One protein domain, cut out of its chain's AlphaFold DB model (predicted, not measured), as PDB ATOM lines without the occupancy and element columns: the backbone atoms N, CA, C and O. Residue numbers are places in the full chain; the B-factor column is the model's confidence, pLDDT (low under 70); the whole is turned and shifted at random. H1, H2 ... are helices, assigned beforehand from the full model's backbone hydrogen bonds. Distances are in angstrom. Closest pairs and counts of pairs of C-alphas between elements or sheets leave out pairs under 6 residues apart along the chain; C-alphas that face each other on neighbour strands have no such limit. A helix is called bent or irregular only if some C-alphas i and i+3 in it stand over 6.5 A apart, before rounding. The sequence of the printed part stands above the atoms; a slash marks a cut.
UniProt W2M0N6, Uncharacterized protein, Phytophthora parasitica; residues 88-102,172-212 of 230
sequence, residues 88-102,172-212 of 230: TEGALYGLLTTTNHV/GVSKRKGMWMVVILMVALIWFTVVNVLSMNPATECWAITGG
ATOM      1  N   THR A  88      37.249  28.926  17.849       77.31
ATOM      2  CA  THR A  88      36.647  29.756  16.771       77.31
ATOM      3  C   THR A  88      37.272  31.149  16.645       77.31
ATOM      4  O   THR A  88      36.716  32.049  16.009       77.31
ATOM      5  N   GLU A  89      38.470  31.311  17.201       83.31
ATOM      6  CA  GLU A  89      39.157  32.592  17.387       83.31
ATOM      7  C   GLU A  89      39.307  33.387  16.088       83.31
ATOM      8  O   GLU A  89      38.936  34.558  16.027       83.31
ATOM      9  N   GLY A  90      39.755  32.726  15.017       82.38
ATOM     10  CA  GLY A  90      39.955  33.373  13.721       82.38
ATOM     11  C   GLY A  90      38.654  33.828  13.056       82.38
ATOM     12  O   GLY A  90      38.613  34.904  12.462       82.38
ATOM     13  N   ALA A  91      37.573  33.050  13.181       83.25
ATOM     14  CA  ALA A  91      36.298  33.378  12.548       83.25
ATOM     15  C   ALA A  91      35.638  34.596  13.211       83.25
ATOM     16  O   ALA A  91      35.187  35.506  12.514       83.25
ATOM     17  N   LEU A  92      35.621  34.648  14.549       81.69
ATOM     18  CA  LEU A  92      35.039  35.776  15.277       81.69
ATOM     19  C   LEU A  92      35.903  37.037  15.148       81.69
ATOM     20  O   LEU A  92      35.368  38.120  14.909       81.69
ATOM     21  N   TYR A  93      37.231  36.899  15.242       84.56
ATOM     22  CA  TYR A  93      38.158  38.014  15.043       84.56
ATOM     23  C   TYR A  93      38.025  38.613  13.639       84.56
ATOM     24  O   TYR A  93      37.906  39.831  13.488       84.56
ATOM     25  N   GLY A  94      37.985  37.757  12.612       85.19
ATOM     26  CA  GLY A  94      37.792  38.172  11.225       85.19
ATOM     27  C   GLY A  94      36.469  38.908  11.023       85.19
ATOM     28  O   GLY A  94      36.457  39.972  10.410       85.19
ATOM     29  N   LEU A  95      35.370  38.402  11.595       83.88
ATOM     30  CA  LEU A  95      34.044  39.023  11.504       83.88
ATOM     31  C   LEU A  95      33.994  40.416  12.155       83.88
ATOM     32  O   LEU A  95      33.441  41.359  11.587       83.88
ATOM     33  N   LEU A  96      34.571  40.562  13.348       82.12
ATOM     34  CA  LEU A  96      34.604  41.840  14.065       82.12
ATOM     35  C   LEU A  96      35.491  42.859  13.342       82.12
ATOM     36  O   LEU A  96      35.123  44.026  13.202       82.12
ATOM     37  N   THR A  97      36.633  42.403  12.828       82.88
ATOM     38  CA  THR A  97      37.576  43.242  12.084       82.88
ATOM     39  C   THR A  97      36.964  43.729  10.772       82.88
ATOM     40  O   THR A  97      36.978  44.930  10.502       82.88
ATOM     41  N   THR A  98      36.343  42.844   9.983       83.00
ATOM     42  CA  THR A  98      35.680  43.244   8.730       83.00
ATOM     43  C   THR A  98      34.534  44.220   8.978       83.00
ATOM     44  O   THR A  98      34.439  45.227   8.280       83.00
ATOM     45  N   THR A  99      33.726  44.000  10.020       81.62
ATOM     46  CA  THR A  99      32.658  44.934  10.415       81.62
ATOM     47  C   THR A  99      33.214  46.335  10.696       81.62
ATOM     48  O   THR A  99      32.670  47.323  10.202       81.62
ATOM     49  N   ASN A 100      34.325  46.433  11.434       81.19
ATOM     50  CA  ASN A 100      34.975  47.713  11.728       81.19
ATOM     51  C   ASN A 100      35.495  48.416  10.464       81.19
ATOM     52  O   ASN A 100      35.315  49.626  10.320       81.19
ATOM     53  N   HIS A 101      36.092  47.672   9.529       79.00
ATOM     54  CA  HIS A 101      36.597  48.242   8.278       79.00
ATOM     55  C   HIS A 101      35.488  48.695   7.322       79.00
ATOM     56  O   HIS A 101      35.691  49.656   6.587       79.00
ATOM     57  N   VAL A 102      34.315  48.056   7.349       77.56
ATOM     58  CA  VAL A 102      33.162  48.424   6.506       77.56
ATOM     59  C   VAL A 102      32.348  49.574   7.104       77.56
ATOM     60  O   VAL A 102      31.777  50.380   6.367       77.56
ATOM     61  N   GLY A 172      21.539  31.387  24.326       62.34
ATOM     62  CA  GLY A 172      21.365  30.357  23.308       62.34
ATOM     63  C   GLY A 172      21.987  30.774  21.970       62.34
ATOM     64  O   GLY A 172      21.663  31.830  21.417       62.34
ATOM     65  N   VAL A 173      22.837  29.916  21.405       64.19
ATOM     66  CA  VAL A 173      23.397  30.086  20.057       64.19
ATOM     67  C   VAL A 173      22.305  29.913  18.996       64.19
ATOM     68  O   VAL A 173      21.907  28.808  18.632       64.19
ATOM     69  N   SER A 174      21.791  31.027  18.470       69.94
ATOM     70  CA  SER A 174      20.815  30.997  17.378       69.94
ATOM     71  C   SER A 174      21.520  31.048  16.023       69.94
ATOM     72  O   SER A 174      21.915  32.119  15.559       69.94
ATOM     73  N   LYS A 175      21.613  29.894  15.345       73.81
ATOM     74  CA  LYS A 175      22.178  29.777  13.982       73.81
ATOM     75  C   LYS A 175      21.555  30.770  12.991       73.81
ATOM     76  O   LYS A 175      22.239  31.280  12.110       73.81
ATOM     77  N   ARG A 176      20.267  31.094  13.167       78.00
ATOM     78  CA  ARG A 176      19.535  32.046  12.319       78.00
ATOM     79  C   ARG A 176      20.073  33.476  12.455       78.00
ATOM     80  O   ARG A 176      20.246  34.141  11.442       78.00
ATOM     81  N   LYS A 177      20.363  33.937  13.677       77.44
ATOM     82  CA  LYS A 177      20.897  35.291  13.923       77.44
ATOM     83  C   LYS A 177      22.325  35.437  13.388       77.44
ATOM     84  O   LYS A 177      22.631  36.440  12.755       77.44
ATOM     85  N   GLY A 178      23.156  34.408  13.574       76.75
ATOM     86  CA  GLY A 178      24.507  34.365  13.006       76.75
ATOM     87  C   GLY A 178      24.501  34.417  11.476       76.75
ATOM     88  O   GLY A 178      25.229  35.210  10.891       76.75
ATOM     89  N   MET A 179      23.619  33.648  10.825       83.62
ATOM     90  CA  MET A 179      23.472  33.677   9.364       83.62
ATOM     91  C   MET A 179      23.073  35.068   8.851       83.62
ATOM     92  O   MET A 179      23.678  35.566   7.907       83.62
ATOM     93  N   TRP A 180      22.101  35.724   9.494       86.00
ATOM     94  CA  TRP A 180      21.699  37.088   9.131       86.00
ATOM     95  C   TRP A 180      22.850  38.093   9.248       86.00
ATOM     96  O   TRP A 180      23.041  38.888   8.332       86.00
ATOM     97  N   MET A 181      23.645  38.027  10.322       81.31
ATOM     98  CA  MET A 181      24.825  38.887  10.501       81.31
ATOM     99  C   MET A 181      25.829  38.705   9.354       81.31
ATOM    100  O   MET A 181      26.289  39.686   8.776       81.31
ATOM    101  N   VAL A 182      26.136  37.455   8.989       83.56
ATOM    102  CA  VAL A 182      27.080  37.144   7.904       83.56
ATOM    103  C   VAL A 182      26.556  37.641   6.557       83.56
ATOM    104  O   VAL A 182      27.307  38.264   5.812       83.56
ATOM    105  N   VAL A 183      25.274  37.426   6.250       86.50
ATOM    106  CA  VAL A 183      24.663  37.898   4.994       86.50
ATOM    107  C   VAL A 183      24.701  39.423   4.904       86.50
ATOM    108  O   VAL A 183      25.113  39.956   3.878       86.50
ATOM    109  N   ILE A 184      24.333  40.131   5.977       84.44
ATOM    110  CA  ILE A 184      24.372  41.600   6.016       84.44
ATOM    111  C   ILE A 184      25.800  42.108   5.802       84.44
ATOM    112  O   ILE A 184      26.003  43.027   5.014       84.44
ATOM    113  N   LEU A 185      26.793  41.492   6.446       81.50
ATOM    114  CA  LEU A 185      28.194  41.878   6.277       81.50
ATOM    115  C   LEU A 185      28.714  41.603   4.864       81.50
ATOM    116  O   LEU A 185      29.419  42.443   4.316       81.50
ATOM    117  N   MET A 186      28.334  40.484   4.246       84.06
ATOM    118  CA  MET A 186      28.685  40.181   2.854       84.06
ATOM    119  C   MET A 186      28.075  41.198   1.885       84.06
ATOM    120  O   MET A 186      28.772  41.710   1.013       84.06
ATOM    121  N   VAL A 187      26.795  41.542   2.061       83.69
ATOM    122  CA  VAL A 187      26.131  42.577   1.253       83.69
ATOM    123  C   VAL A 187      26.793  43.938   1.465       83.69
ATOM    124  O   VAL A 187      27.060  44.639   0.492       83.69
ATOM    125  N   ALA A 188      27.118  44.298   2.709       79.88
ATOM    126  CA  ALA A 188      27.794  45.550   3.028       79.88
ATOM    127  C   ALA A 188      29.216  45.613   2.444       79.88
ATOM    128  O   ALA A 188      29.620  46.663   1.951       79.88
ATOM    129  N   LEU A 189      29.954  44.498   2.440       78.81
ATOM    130  CA  LEU A 189      31.267  44.381   1.799       78.81
ATOM    131  C   LEU A 189      31.172  44.556   0.283       78.81
ATOM    132  O   LEU A 189      31.954  45.314  -0.289       78.81
ATOM    133  N   ILE A 190      30.217  43.890  -0.370       83.25
ATOM    134  CA  ILE A 190      29.992  44.032  -1.813       83.25
ATOM    135  C   ILE A 190      29.617  45.478  -2.134       83.25
ATOM    136  O   ILE A 190      30.235  46.080  -3.004       83.25
ATOM    137  N   TRP A 191      28.671  46.058  -1.391       78.56
ATOM    138  CA  TRP A 191      28.262  47.451  -1.550       78.56
ATOM    139  C   TRP A 191      29.437  48.415  -1.384       78.56
ATOM    140  O   TRP A 191      29.671  49.252  -2.250       78.56
ATOM    141  N   PHE A 192      30.218  48.270  -0.311       74.38
ATOM    142  CA  PHE A 192      31.420  49.069  -0.081       74.38
ATOM    143  C   PHE A 192      32.403  48.943  -1.249       74.38
ATOM    144  O   PHE A 192      32.858  49.954  -1.776       74.38
ATOM    145  N   THR A 193      32.699  47.721  -1.694       75.00
ATOM    146  CA  THR A 193      33.638  47.480  -2.799       75.00
ATOM    147  C   THR A 193      33.137  48.130  -4.087       75.00
ATOM    148  O   THR A 193      33.892  48.823  -4.759       75.00
ATOM    149  N   VAL A 194      31.844  47.984  -4.385       77.75
ATOM    150  CA  VAL A 194      31.186  48.606  -5.538       77.75
ATOM    151  C   VAL A 194      31.286  50.130  -5.464       77.75
ATOM    152  O   VAL A 194      31.720  50.741  -6.432       77.75
ATOM    153  N   VAL A 195      30.985  50.747  -4.317       68.88
ATOM    154  CA  VAL A 195      31.101  52.205  -4.130       68.88
ATOM    155  C   VAL A 195      32.542  52.690  -4.307       68.88
ATOM    156  O   VAL A 195      32.749  53.723  -4.934       68.88
ATOM    157  N   ASN A 196      33.543  51.959  -3.809       71.19
ATOM    158  CA  ASN A 196      34.947  52.359  -3.976       71.19
ATOM    159  C   ASN A 196      35.409  52.224  -5.424       71.19
ATOM    160  O   ASN A 196      36.100  53.105  -5.916       71.19
ATOM    161  N   VAL A 197      35.005  51.155  -6.115       73.38
ATOM    162  CA  VAL A 197      35.342  50.949  -7.530       73.38
ATOM    163  C   VAL A 197      34.640  51.983  -8.414       73.38
ATOM    164  O   VAL A 197      35.276  52.557  -9.292       73.38
ATOM    165  N   LEU A 198      33.359  52.273  -8.158       66.50
ATOM    166  CA  LEU A 198      32.595  53.311  -8.866       66.50
ATOM    167  C   LEU A 198      33.177  54.709  -8.638       66.50
ATOM    168  O   LEU A 198      33.206  55.505  -9.569       66.50
ATOM    169  N   SER A 199      33.652  54.985  -7.420       61.66
ATOM    170  CA  SER A 199      34.305  56.248  -7.063       61.66
ATOM    171  C   SER A 199      35.721  56.390  -7.630       61.66
ATOM    172  O   SER A 199      36.276  57.475  -7.529       61.66
ATOM    173  N   MET A 200      36.325  55.315  -8.143       66.31
ATOM    174  CA  MET A 200      37.658  55.341  -8.759       66.31
ATOM    175  C   MET A 200      37.586  55.508 -10.283       66.31
ATOM    176  O   MET A 200      38.619  55.634 -10.937       66.31
ATOM    177  N   ASN A 201      36.386  55.424 -10.859       64.69
ATOM    178  CA  ASN A 201      36.199  55.409 -12.297       64.69
ATOM    179  C   ASN A 201      35.527  56.723 -12.737       64.69
ATOM    180  O   ASN A 201      34.363  56.943 -12.386       64.69
ATOM    181  N   PRO A 202      36.189  57.550 -13.567       58.72
ATOM    182  CA  PRO A 202      35.762  58.926 -13.850       58.72
ATOM    183  C   PRO A 202      34.379  59.021 -14.515       58.72
ATOM    184  O   PRO A 202      33.699  60.033 -14.412       58.72
ATOM    185  N   ALA A 203      33.905  57.944 -15.154       57.44
ATOM    186  CA  ALA A 203      32.576  57.881 -15.769       57.44
ATOM    187  C   ALA A 203      31.419  57.639 -14.773       57.44
ATOM    188  O   ALA A 203      30.258  57.861 -15.117       57.44
ATOM    189  N   THR A 204      31.699  57.144 -13.564       55.75
ATOM    190  CA  THR A 204      30.683  56.774 -12.556       55.75
ATOM    191  C   THR A 204      30.779  57.571 -11.260       55.75
ATOM    192  O   THR A 204      29.935  57.404 -10.379       55.75
ATOM    193  N   GLU A 205      31.752  58.475 -11.160       55.25
ATOM    194  CA  GLU A 205      31.943  59.373 -10.017       55.25
ATOM    195  C   GLU A 205      30.724  60.277  -9.764       55.25
ATOM    196  O   GLU A 205      30.408  60.564  -8.609       55.25
ATOM    197  N   CYS A 206      29.953  60.609 -10.808       58.66
ATOM    198  CA  CYS A 206      28.789  61.502 -10.733       58.66
ATOM    199  C   CYS A 206      27.456  60.848 -10.344       58.66
ATOM    200  O   CYS A 206      26.409  61.498 -10.401       58.66
ATOM    201  N   TRP A 207      27.428  59.566  -9.977       57.81
ATOM    202  CA  TRP A 207      26.168  58.916  -9.616       57.81
ATOM    203  C   TRP A 207      25.652  59.357  -8.238       57.81
ATOM    204  O   TRP A 207      26.402  59.605  -7.296       57.81
ATOM    205  N   ALA A 208      24.326  59.386  -8.071       53.84
ATOM    206  CA  ALA A 208      23.690  59.719  -6.788       53.84
ATOM    207  C   ALA A 208      24.123  58.784  -5.634       53.84
ATOM    208  O   ALA A 208      24.039  59.146  -4.464       53.84
ATOM    209  N   ILE A 209      24.614  57.585  -5.969       54.91
ATOM    210  CA  ILE A 209      25.169  56.596  -5.034       54.91
ATOM    211  C   ILE A 209      26.584  56.955  -4.542       54.91
ATOM    212  O   ILE A 209      26.948  56.564  -3.433       54.91
ATOM    213  N   THR A 210      27.375  57.696  -5.321       54.38
ATOM    214  CA  THR A 210      28.749  58.118  -4.978       54.38
ATOM    215  C   THR A 210      28.813  59.509  -4.338       54.38
ATOM    216  O   THR A 210      29.852  59.880  -3.791       54.38
ATOM    217  N   GLY A 211      27.691  60.238  -4.309       51.97
ATOM    218  CA  GLY A 211      27.580  61.580  -3.723       51.97
ATOM    219  C   GLY A 211      27.215  62.679  -4.722       51.97
ATOM    220  O   GLY A 211      27.024  63.810  -4.293       51.97
ATOM    221  N   GLY A 212      27.047  62.344  -6.008       55.16
ATOM    222  CA  GLY A 212      26.784  63.313  -7.078       55.16
ATOM    223  C   GLY A 212      28.031  64.107  -7.489       55.16
ATOM    224  O   GLY A 212      29.020  64.133  -6.761       55.16
TER     225      GLY A 212
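This is residues 88 to 102 and 172 to 212 of the 230 residues of an uncharacterized protein of Phytophthora parasitica (UniProt W2M0N6). A shorter helix, H1, slants in towards one long helix, H2, and meets it with its last residues partway along, like a lopsided V whose free ends are the beginnings of both helices. H2 makes the long axis, and beyond its last residue a loop with no named element, residues 199 to 212, turns back at that end. The printed part has 56 residues with two named helices, H1 then H2, and no named strand; the class is all helix. It is only just loose, close to extended, with a radius of gyration of the C-alphas of 15.1 A, and its outline is a rod spanning 48 by 20 by 12 A.

H1, residues 89 to 102, touches H2, residues 175 to 198, with 5 pairs of C-alphas within 8 A. The closest are the C-alphas of Val 102 and Leu 189, 6.5 A apart. H1 takes part with residues 98 to 102 alone, and H2 with residues 185 to 192 alone. The two run the same way at a steep tilt of 42 degrees, with their centres 12.3 A apart. Residues 88 to 94, of which 89 to 94 belong to H1, stand free, and so do residues 172 to 180, of which 175 to 180 belong to H2. In H1 and H2 every O i to N i+4 pair is within hydrogen-bond range.

H1 begins at C-alpha 89 at (39.157, 32.592, 17.387) and measures 20.1 A from first to last C-alpha. H2 measures 34.4 A and ends at C-alpha 198 at (32.595, 53.311, -8.866). Neither helix is bent.

The C-alphas farthest apart are those of Gly 172 and Ala 203, at 49.1 A. The link from H1 to H2 runs across the cut: residues 103 to 171 are not printed, and C-alphas 102 and 172 are 27.3 A apart. The mean pLDDT of the printed part is 73.6; residues 172 to 174, 195 and 198 to 212 are under 70.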